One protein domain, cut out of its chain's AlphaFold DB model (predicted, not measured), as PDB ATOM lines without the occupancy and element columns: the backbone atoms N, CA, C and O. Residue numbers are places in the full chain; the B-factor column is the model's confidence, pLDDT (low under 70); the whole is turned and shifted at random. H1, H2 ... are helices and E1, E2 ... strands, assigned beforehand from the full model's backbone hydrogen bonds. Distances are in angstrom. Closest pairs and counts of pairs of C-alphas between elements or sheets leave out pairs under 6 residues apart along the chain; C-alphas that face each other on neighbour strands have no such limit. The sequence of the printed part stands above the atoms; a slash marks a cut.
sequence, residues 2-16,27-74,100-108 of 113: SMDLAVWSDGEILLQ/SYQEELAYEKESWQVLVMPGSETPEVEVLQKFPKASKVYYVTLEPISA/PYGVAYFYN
ATOM      1  N   SER A   2     -48.862  53.788 -20.737       60.31
ATOM      2  CA  SER A   2     -47.407  53.903 -20.863       60.31
ATOM      3  C   SER A   2     -46.947  53.191 -22.141       60.31
ATOM      4  O   SER A   2     -47.701  52.391 -22.702       60.31
ATOM      5  N   MET A   3     -45.742  53.498 -22.622       64.56
ATOM      6  CA  MET A   3     -45.038  52.637 -23.574       64.56
ATOM      7  C   MET A   3     -43.922  51.939 -22.810       64.56
ATOM      8  O   MET A   3     -42.981  52.605 -22.382       64.56
ATOM      9  N   ASP A   4     -44.055  50.626 -22.645       82.44
ATOM     10  CA  ASP A   4     -43.104  49.808 -21.902       82.44
ATOM     11  C   ASP A   4     -42.236  49.043 -22.898       82.44
ATOM     12  O   ASP A   4     -42.725  48.287 -23.740       82.44
ATOM     13  N   LEU A   5     -40.935  49.287 -22.824       92.44
ATOM     14  CA  LEU A   5     -39.916  48.602 -23.603       92.44
ATOM     15  C   LEU A   5     -39.052  47.777 -22.659       92.44
ATOM     16  O   LEU A   5     -38.861  48.148 -21.503       92.44
ATOM     17  N   ALA A   6     -38.486  46.682 -23.152       95.81
ATOM     18  CA  ALA A   6     -37.609  45.832 -22.353       95.81
ATOM     19  C   ALA A   6     -36.205  45.776 -22.956       95.81
ATOM     20  O   ALA A   6     -36.052  45.685 -24.170       95.81
ATOM     21  N   VAL A   7     -35.169  45.785 -22.121       97.25
ATOM     22  CA  VAL A   7     -33.777  45.556 -22.522       97.25
ATOM     23  C   VAL A   7     -33.241  44.331 -21.803       97.25
ATOM     24  O   VAL A   7     -33.140  44.311 -20.579       97.25
ATOM     25  N   TRP A   8     -32.850  43.322 -22.572       97.75
ATOM     26  CA  TRP A   8     -32.256  42.090 -22.075       97.75
ATOM     27  C   TRP A   8     -30.734  42.160 -22.085       97.75
ATOM     28  O   TRP A   8     -30.114  42.594 -23.054       97.75
ATOM     29  N   SER A   9     -30.134  41.674 -21.006       97.06
ATOM     30  CA  SER A   9     -28.691  41.650 -20.758       97.06
ATOM     31  C   SER A   9     -28.260  40.294 -20.201       97.06
ATOM     32  O   SER A   9     -29.098  39.483 -19.805       97.06
ATOM     33  N   ASP A  10     -26.959  40.010 -20.232       95.88
ATOM     34  CA  ASP A  10     -26.376  38.760 -19.728       95.88
ATOM     35  C   ASP A  10     -25.960  38.832 -18.248       95.88
ATOM     36  O   ASP A  10     -25.536  37.823 -17.677       95.88
ATOM     37  N   GLY A  11     -26.143  39.988 -17.607       94.38
ATOM     38  CA  GLY A  11     -25.849  40.235 -16.202       94.38
ATOM     39  C   GLY A  11     -26.337  41.612 -15.753       94.38
ATOM     40  O   GLY A  11     -27.018  42.315 -16.492       94.38
ATOM     41  N   GLU A  12     -26.000  41.998 -14.525       92.69
ATOM     42  CA  GLU A  12     -26.381  43.309 -13.992       92.69
ATOM     43  C   GLU A  12     -25.678  44.451 -14.741       92.69
ATOM     44  O   GLU A  12     -24.463  44.436 -14.950       92.69
ATOM     45  N   ILE A  13     -26.451  45.471 -15.110       91.94
ATOM     46  CA  ILE A  13     -25.960  46.719 -15.688       91.94
ATOM     47  C   ILE A  13     -25.768  47.737 -14.564       91.94
ATOM     48  O   ILE A  13     -26.687  48.037 -13.802       91.94
ATOM     49  N   LEU A  14     -24.584  48.349 -14.512       89.94
ATOM     50  CA  LEU A  14     -24.345  49.547 -13.706       89.94
ATOM     51  C   LEU A  14     -25.014  50.751 -14.385       89.94
ATOM     52  O   LEU A  14     -24.355  51.507 -15.100       89.94
ATOM     53  N   LEU A  15     -26.326  50.907 -14.178       90.69
ATOM     54  CA  LEU A  15     -27.182  51.873 -14.884       90.69
ATOM     55  C   LEU A  15     -26.606  53.300 -14.881       90.69
ATOM     56  O   LEU A  15     -26.528  53.938 -15.928       90.69
ATOM     57  N   GLN A  16     -26.068  53.757 -13.751       86.19
ATOM     58  CA  GLN A  16     -25.419  55.069 -13.599       86.19
ATOM     59  C   GLN A  16     -24.248  55.350 -14.566       86.19
ATOM     60  O   GLN A  16     -23.913  56.506 -14.802       86.19
ATOM     61  N   SER A  27     -33.005  58.183  -7.974       93.12
ATOM     62  CA  SER A  27     -33.266  56.799  -7.573       93.12
ATOM     63  C   SER A  27     -34.432  56.707  -6.601       93.12
ATOM     64  O   SER A  27     -34.435  57.357  -5.552       93.12
ATOM     65  N   TYR A  28     -35.384  55.842  -6.937       90.19
ATOM     66  CA  TYR A  28     -36.544  55.492  -6.135       90.19
ATOM     67  C   TYR A  28     -36.542  53.980  -5.887       90.19
ATOM     68  O   TYR A  28     -37.078  53.204  -6.669       90.19
ATOM     69  N   GLN A  29     -35.942  53.549  -4.774       87.50
ATOM     70  CA  GLN A  29     -35.780  52.126  -4.435       87.50
ATOM     71  C   GLN A  29     -35.015  51.351  -5.523       87.50
ATOM     72  O   GLN A  29     -33.790  51.439  -5.573       87.50
ATOM     73  N   GLU A  30     -35.721  50.597  -6.365       85.75
ATOM     74  CA  GLU A  30     -35.157  49.803  -7.463       85.75
ATOM     75  C   GLU A  30     -35.324  50.489  -8.829       85.75
ATOM     76  O   GLU A  30     -34.792  50.013  -9.828       85.75
ATOM     77  N   GLU A  31     -36.013  51.627  -8.878       90.62
ATOM     78  CA  GLU A  31     -36.271  52.409 -10.083       90.62
ATOM     79  C   GLU A  31     -35.319  53.610 -10.185       90.62
ATOM     80  O   GLU A  31     -34.896  54.203  -9.184       90.62
ATOM     81  N   LEU A  32     -34.987  53.985 -11.419       95.38
ATOM     82  CA  LEU A  32     -34.344  55.247 -11.759       95.38
ATOM     83  C   LEU A  32     -35.280  56.067 -12.644       95.38
ATOM     84  O   LEU A  32     -35.746  55.570 -13.665       95.38
ATOM     85  N   ALA A  33     -35.483  57.331 -12.296       96.19
ATOM     86  CA  ALA A  33     -36.307  58.263 -13.051       96.19
ATOM     87  C   ALA A  33     -35.466  59.417 -13.602       96.19
ATOM     88  O   ALA A  33     -34.645  60.005 -12.894       96.19
ATOM     89  N   TYR A  34     -35.699  59.765 -14.863       96.69
ATOM     90  CA  TYR A  34     -35.272  61.021 -15.463       96.69
ATOM     91  C   TYR A  34     -36.512  61.875 -15.708       96.69
ATOM     92  O   TYR A  34     -37.338  61.539 -16.557       96.69
ATOM     93  N   GLU A  35     -36.646  62.971 -14.965       95.25
ATOM     94  CA  GLU A  35     -37.846  63.809 -14.961       95.25
ATOM     95  C   GLU A  35     -37.628  65.119 -15.742       95.25
ATOM     96  O   GLU A  35     -36.631  65.827 -15.569       95.25
ATOM     97  N   LYS A  36     -38.600  65.475 -16.585       94.62
ATOM     98  CA  LYS A  36     -38.775  66.800 -17.199       94.62
ATOM     99  C   LYS A  36     -40.139  67.368 -16.809       94.62
ATOM    100  O   LYS A  36     -41.002  66.669 -16.295       94.62
ATOM    101  N   GLU A  37     -40.370  68.646 -17.116       89.06
ATOM    102  CA  GLU A  37     -41.604  69.360 -16.742       89.06
ATOM    103  C   GLU A  37     -42.908  68.685 -17.214       89.06
ATOM    104  O   GLU A  37     -43.952  68.890 -16.599       89.06
ATOM    105  N   SER A  38     -42.873  67.910 -18.305       91.44
ATOM    106  CA  SER A  38     -44.070  67.315 -18.926       91.44
ATOM    107  C   SER A  38     -43.992  65.809 -19.181       91.44
ATOM    108  O   SER A  38     -44.977  65.231 -19.643       91.44
ATOM    109  N   TRP A  39     -42.852  65.174 -18.900       95.00
ATOM    110  CA  TRP A  39     -42.650  63.743 -19.099       95.00
ATOM    111  C   TRP A  39     -41.506  63.216 -18.232       95.00
ATOM    112  O   TRP A  39     -40.641  63.975 -17.801       95.00
ATOM    113  N   GLN A  40     -41.485  61.909 -18.014       95.75
ATOM    114  CA  GLN A  40     -40.408  61.194 -17.345       95.75
ATOM    115  C   GLN A  40     -40.071  59.900 -18.084       95.75
ATOM    116  O   GLN A  40     -40.945  59.289 -18.705       95.75
ATOM    117  N   VAL A  41     -38.808  59.485 -18.005       96.19
ATOM    118  CA  VAL A  41     -38.382  58.136 -18.387       96.19
ATOM    119  C   VAL A  41     -37.974  57.377 -17.137       96.19
ATOM    120  O   VAL A  41     -37.120  57.839 -16.384       96.19
ATOM    121  N   LEU A  42     -38.577  56.211 -16.939       95.88
ATOM    122  CA  LEU A  42     -38.313  55.317 -15.820       95.88
ATOM    123  C   LEU A  42     -37.513  54.116 -16.313       95.88
ATOM    124  O   LEU A  42     -37.772  53.614 -17.403       95.88
ATOM    125  N   VAL A  43     -36.550  53.656 -15.521       96.50
ATOM    126  CA  VAL A  43     -35.787  52.428 -15.758       96.50
ATOM    127  C   VAL A  43     -35.861  51.573 -14.504       96.50
ATOM    128  O   VAL A  43     -35.438  52.014 -13.437       96.50
ATOM    129  N   MET A  44     -36.348  50.343 -14.632       94.62
ATOM    130  CA  MET A  44     -36.470  49.410 -13.510       94.62
ATOM    131  C   MET A  44     -36.016  47.998 -13.896       94.62
ATOM    132  O   MET A  44     -36.278  47.556 -15.015       94.62
ATOM    133  N   PRO A  45     -35.322  47.268 -13.009       94.25
ATOM    134  CA  PRO A  45     -35.023  45.863 -13.237       94.25
ATOM    135  C   PRO A  45     -36.316  45.039 -13.185       94.25
ATOM    136  O   PRO A  45     -37.155  45.236 -12.310       94.25
ATOM    137  N   GLY A  46     -36.461  44.095 -14.110       92.88
ATOM    138  CA  GLY A  46     -37.505  43.075 -14.060       92.88
ATOM    139  C   GLY A  46     -36.986  41.744 -13.513       92.88
ATOM    140  O   GLY A  46     -35.800  41.570 -13.216       92.88
ATOM    141  N   SER A  47     -37.894  40.783 -13.374       90.62
ATOM    142  CA  SER A  47     -37.625  39.452 -12.799       90.62
ATOM    143  C   SER A  47     -38.030  38.297 -13.718       90.62
ATOM    144  O   SER A  47     -38.034  37.133 -13.316       90.62
ATOM    145  N   GLU A  48     -38.364  38.616 -14.961       92.44
ATOM    146  CA  GLU A  48     -38.870  37.690 -15.955       92.44
ATOM    147  C   GLU A  48     -37.768  36.800 -16.523       92.44
ATOM    148  O   GLU A  48     -36.579  37.131 -16.550       92.44
ATOM    149  N   THR A  49     -38.190  35.646 -17.030       93.81
ATOM    150  CA  THR A  49     -37.340  34.771 -17.831       93.81
ATOM    151  C   THR A  49     -37.414  35.175 -19.303       93.81
ATOM    152  O   THR A  49     -38.522  35.424 -19.779       93.81
ATOM    153  N   PRO A  50     -36.289  35.189 -20.040       93.56
ATOM    154  CA  PRO A  50     -36.298  35.582 -21.442       93.56
ATOM    155  C   PRO A  50     -37.186  34.667 -22.287       93.56
ATOM    156  O   PRO A  50     -37.125  33.440 -22.170       93.56
ATOM    157  N   GLU A  51     -37.979  35.274 -23.165       93.56
ATOM    158  CA  GLU A  51     -38.796  34.557 -24.141       93.56
ATOM    159  C   GLU A  51     -37.930  33.910 -25.236       93.56
ATOM    160  O   GLU A  51     -36.742  34.217 -25.397       93.56
ATOM    161  N   VAL A  52     -38.517  32.988 -26.002       94.00
ATOM    162  CA  VAL A  52     -37.790  32.213 -27.021       94.00
ATOM    163  C   VAL A  52     -37.195  33.135 -28.085       94.00
ATOM    164  O   VAL A  52     -36.059  32.937 -28.505       94.00
ATOM    165  N   GLU A  53     -37.928  34.164 -28.480       91.50
ATOM    166  CA  GLU A  53     -37.564  35.183 -29.458       91.50
ATOM    167  C   GLU A  53     -36.327  35.970 -29.001       91.50
ATOM    168  O   GLU A  53     -35.390  36.194 -29.775       91.50
ATOM    169  N   VAL A  54     -36.277  36.316 -27.710       95.81
ATOM    170  CA  VAL A  54     -35.122  36.965 -27.082       95.81
ATOM    171  C   VAL A  54     -33.924  36.023 -27.087       95.81
ATOM    172  O   VAL A  54     -32.841  36.429 -27.499       95.81
ATOM    173  N   LEU A  55     -34.103  34.759 -26.692       96.94
ATOM    174  CA  LEU A  55     -33.019  33.769 -26.647       96.94
ATOM    175  C   LEU A  55     -32.491  33.391 -28.033       96.94
ATOM    176  O   LEU A  55     -31.303  33.118 -28.180       96.94
ATOM    177  N   GLN A  56     -33.337  33.393 -29.062       96.12
ATOM    178  CA  GLN A  56     -32.903  33.160 -30.440       96.12
ATOM    179  C   GLN A  56     -31.937  34.247 -30.915       96.12
ATOM    180  O   GLN A  56     -30.970  33.945 -31.619       96.12
ATOM    181  N   LYS A  57     -32.171  35.503 -30.518       96.12
ATOM    182  CA  LYS A  57     -31.333  36.640 -30.913       96.12
ATOM    183  C   LYS A  57     -30.160  36.883 -29.963       96.12
ATOM    184  O   LYS A  57     -29.062  37.216 -30.402       96.12
ATOM    185  N   PHE A  58     -30.379  36.681 -28.670       97.38
ATOM    186  CA  PHE A  58     -29.414  36.878 -27.597       97.38
ATOM    187  C   PHE A  58     -29.420  35.675 -26.634       97.38
ATOM    188  O   PHE A  58     -30.002  35.741 -25.550       97.38
ATOM    189  N   PRO A  59     -28.731  34.568 -26.985       97.12
ATOM    190  CA  PRO A  59     -28.814  33.298 -26.245       97.12
ATOM    191  C   PRO A  59     -28.344  33.337 -24.788       97.12
ATOM    192  O   PRO A  59     -28.592  32.402 -24.033       97.12
ATOM    193  N   LYS A  60     -27.628  34.395 -24.401       97.00
ATOM    194  CA  LYS A  60     -27.096  34.604 -23.051       97.00
ATOM    195  C   LYS A  60     -27.954  35.547 -22.194       97.00
ATOM    196  O   LYS A  60     -27.507  35.932 -21.119       97.00
ATOM    197  N   ALA A  61     -29.150  35.926 -22.656       97.12
ATOM    198  CA  ALA A  61     -30.087  36.750 -21.893       97.12
ATOM    199  C   ALA A  61     -30.375  36.135 -20.511       97.12
ATOM    200  O   ALA A  61     -30.694  34.952 -20.408       97.12
ATOM    201  N   SER A  62     -30.269  36.938 -19.455       96.62
ATOM    202  CA  SER A  62     -30.475  36.494 -18.068       96.62
ATOM    203  C   SER A  62     -31.115  37.550 -17.162       96.62
ATOM    204  O   SER A  62     -31.682  37.198 -16.128       96.62
ATOM    205  N   LYS A  63     -31.033  38.832 -17.532       96.69
ATOM    206  CA  LYS A  63     -31.596  39.970 -16.796       96.69
ATOM    207  C   LYS A  63     -32.356  40.882 -17.751       96.69
ATOM    208  O   LYS A  63     -31.909  41.071 -18.885       96.69
ATOM    209  N   VAL A  64     -33.447  41.479 -17.281       96.50
ATOM    210  CA  VAL A  64     -34.253  42.442 -18.040       96.50
ATOM    211  C   VAL A  64     -34.350  43.767 -17.296       96.50
ATOM    212  O   VAL A  64     -34.404  43.799 -16.068       96.50
ATOM    213  N   TYR A  65     -34.357  44.854 -18.055       96.62
ATOM    214  CA  TYR A  65     -34.640  46.201 -17.584       96.62
ATOM    215  C   TYR A  65     -35.812  46.752 -18.380       96.62
ATOM    216  O   TYR A  65     -35.738  46.822 -19.607       96.62
ATOM    217  N   TYR A  66     -36.871  47.144 -17.692       95.62
ATOM    218  CA  TYR A  66     -37.973  47.870 -18.295       95.62
ATOM    219  C   TYR A  66     -37.638  49.343 -18.384       95.62
ATOM    220  O   TYR A  66     -37.061  49.911 -17.455       95.62
ATOM    221  N   VAL A  67     -37.993  49.944 -19.513       95.75
ATOM    222  CA  VAL A  67     -37.882  51.376 -19.736       95.75
ATOM    223  C   VAL A  67     -39.230  51.898 -20.185       95.75
ATOM    224  O   VAL A  67     -39.777  51.438 -21.190       95.75
ATOM    225  N   THR A  68     -39.733  52.877 -19.450       94.38
ATOM    226  CA  THR A  68     -41.077  53.407 -19.638       94.38
ATOM    227  C   THR A  68     -41.024  54.910 -19.851       94.38
ATOM    228  O   THR A  68     -40.317  55.611 -19.133       94.38
ATOM    229  N   LEU A  69     -41.789  55.411 -20.823       94.31
ATOM    230  CA  LEU A  69     -42.034  56.842 -21.019       94.31
ATOM    231  C   LEU A  69     -43.430  57.212 -20.511       94.31
ATOM    232  O   LEU A  69     -44.433  56.647 -20.962       94.31
ATOM    233  N   GLU A  70     -43.497  58.194 -19.613       93.50
ATOM    234  CA  GLU A  70     -44.754  58.685 -19.050       93.50
ATOM    235  C   GLU A  70     -44.894  60.211 -19.158       93.50
ATOM    236  O   GLU A  70     -43.960  60.925 -18.808       93.50
ATOM    237  N   PRO A  71     -46.062  60.738 -19.574       91.25
ATOM    238  CA  PRO A  71     -47.161  60.005 -20.201       91.25
ATOM    239  C   PRO A  71     -46.793  59.578 -21.634       91.25
ATOM    240  O   PRO A  71     -45.932  60.182 -22.264       91.25
ATOM    241  N   ILE A  72     -47.529  58.624 -22.216       82.56
ATOM    242  CA  ILE A  72     -47.385  58.275 -23.648       82.56
ATOM    243  C   ILE A  72     -47.656  59.461 -24.591       82.56
ATOM    244  O   ILE A  72     -47.279  59.448 -25.749       82.56
ATOM    245  N   SER A  73     -48.313  60.520 -24.111       85.25
ATOM    246  CA  SER A  73     -48.495  61.761 -24.868       85.25
ATOM    247  C   SER A  73     -47.284  62.700 -24.801       85.25
ATOM    248  O   SER A  73     -47.425  63.878 -25.129       85.25
ATOM    249  N   ALA A  74     -46.132  62.230 -24.311       88.19
ATOM    250  CA  ALA A  74     -44.893  62.992 -24.332       88.19
ATOM    251  C   ALA A  74     -44.579  63.460 -25.763       88.19
ATOM    252  O   ALA A  74     -44.876  62.787 -26.750       88.19
ATOM    253  N   PRO A 100     -42.935  46.932 -27.957       87.81
ATOM    254  CA  PRO A 100     -44.186  46.557 -27.295       87.81
ATOM    255  C   PRO A 100     -44.923  45.389 -27.971       87.81
ATOM    256  O   PRO A 100     -45.911  44.891 -27.433       87.81
ATOM    257  N   TYR A 101     -44.477  44.962 -29.157       87.81
ATOM    258  CA  TYR A 101     -45.022  43.836 -29.911       87.81
ATOM    259  C   TYR A 101     -44.226  42.539 -29.696       87.81
ATOM    260  O   TYR A 101     -44.577  41.515 -30.283       87.81
ATOM    261  N   GLY A 102     -43.181  42.560 -28.860       88.81
ATOM    262  CA  GLY A 102     -42.362  41.391 -28.542       88.81
ATOM    263  C   GLY A 102     -41.216  41.134 -29.525       88.81
ATOM    264  O   GLY A 102     -40.578  40.083 -29.464       88.81
ATOM    265  N   VAL A 103     -40.911  42.062 -30.438       92.00
ATOM    266  CA  VAL A 103     -39.832  41.875 -31.418       92.00
ATOM    267  C   VAL A 103     -38.499  42.340 -30.841       92.00
ATOM    268  O   VAL A 103     -38.359  43.478 -30.398       92.00
ATOM    269  N   ALA A 104     -37.494  41.460 -30.876       94.50
ATOM    270  CA  ALA A 104     -36.156  41.738 -30.365       94.50
ATOM    271  C   ALA A 104     -35.232  42.378 -31.420       94.50
ATOM    272  O   ALA A 104     -35.075  41.881 -32.542       94.50
ATOM    273  N   TYR A 105     -34.505  43.419 -31.019       95.69
ATOM    274  CA  TYR A 105     -33.593  44.208 -31.847       95.69
ATOM    275  C   TYR A 105     -32.256  44.430 -31.140       95.69
ATOM    276  O   TYR A 105     -32.200  44.643 -29.930       95.69
ATOM    277  N   PHE A 106     -31.156  44.424 -31.893       96.38
ATOM    278  CA  PHE A 106     -29.898  44.962 -31.376       96.38
ATOM    279  C   PHE A 106     -29.959  46.493 -31.281       96.38
ATOM    280  O   PHE A 106     -30.828  47.149 -31.854       96.38
ATOM    281  N   TYR A 107     -29.004  47.085 -30.558       93.88
ATOM    282  CA  TYR A 107     -28.981  48.523 -30.259       93.88
ATOM    283  C   TYR A 107     -29.035  49.449 -31.489       93.88
ATOM    284  O   TYR A 107     -29.421  50.607 -31.358       93.88
ATOM    285  N   ASN A 108     -28.610  48.978 -32.662       93.00
ATOM    286  CA  ASN A 108     -28.576  49.713 -33.930       93.00
ATOM    287  C   ASN A 108     -29.691  49.298 -34.905       93.00
ATOM    288  O   ASN A 108     -29.661  49.695 -36.066       93.00
TER     289      ASN A 108
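Overview. This is residues 2 to 16, 27 to 74 and 100 to 108 of the 113 residues of an uncharacterized protein of Desulfuromonas sp (UniProt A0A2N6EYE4). The model is a single twisted antiparallel sheet of four strands, E1, E4, E3 and E2 in that order, with the short helix H1 past one end of the strands, in the stretch between E3 and E4. A short strand, E5, lies beyond the edge strand E1 and packs on H1. The printed part has 72 residues, with the named elements E1, E2, E3, H1, E4 and E5 along the chain, under half of its residues, mostly strand. It is only just compact, close to loose, with a radius of gyration of the C-alphas of 13.1 A, and elongated, spanning 40 by 25 by 22 A.

Arrangement. E1, residues 3 to 9, is an edge strand and the antiparallel neighbour of E4, residues 63 to 70, with N 7 and O 65 2.8 A apart, within hydrogen-bond range. E2, residues 31 to 35, the other edge strand, forms a hairpin with E3, residues 40 to 45; N 34 and O 41 are 2.8 A apart. E4 and E3 are antiparallel, with N 42 and O 68 2.9 A apart. The sheet is twisted, its C-alphas up to 4.1 A off the best plane. H1, residues 52 to 57, is not on the sheet, and in it every O i to N i+4 pair is within hydrogen-bond range. The closest C-alphas of H1 and E5, residues 104 to 106, are those of Val 54 and Ala 104, 5.9 A apart. E1 and E5 are near each other; E2 and H1 are apart.

Along the chain. E1 begins at C-alpha 3 (-45.038, 52.637, -23.574) and is 19.9 A long. E2 measures 12.5 A, E3 16.8 A, H1 8.7 A and E4 23.0 A. E5, 7.1 A, ends at C-alpha 106 (-29.898, 44.962, -31.376).

Size, cuts and confidence. The C-alphas of Glu 37 and Gln 56 are the two farthest apart, 39.7 A. Residues 17 to 26 and 75 to 99 are not printed; the gaps are 10.0 A from C-alpha 16 to C-alpha 27 and 16.7 A from C-alpha 74 to C-alpha 100. Of the links that are printed whole, none is long. Residues 2 to 3 have pLDDT under 70.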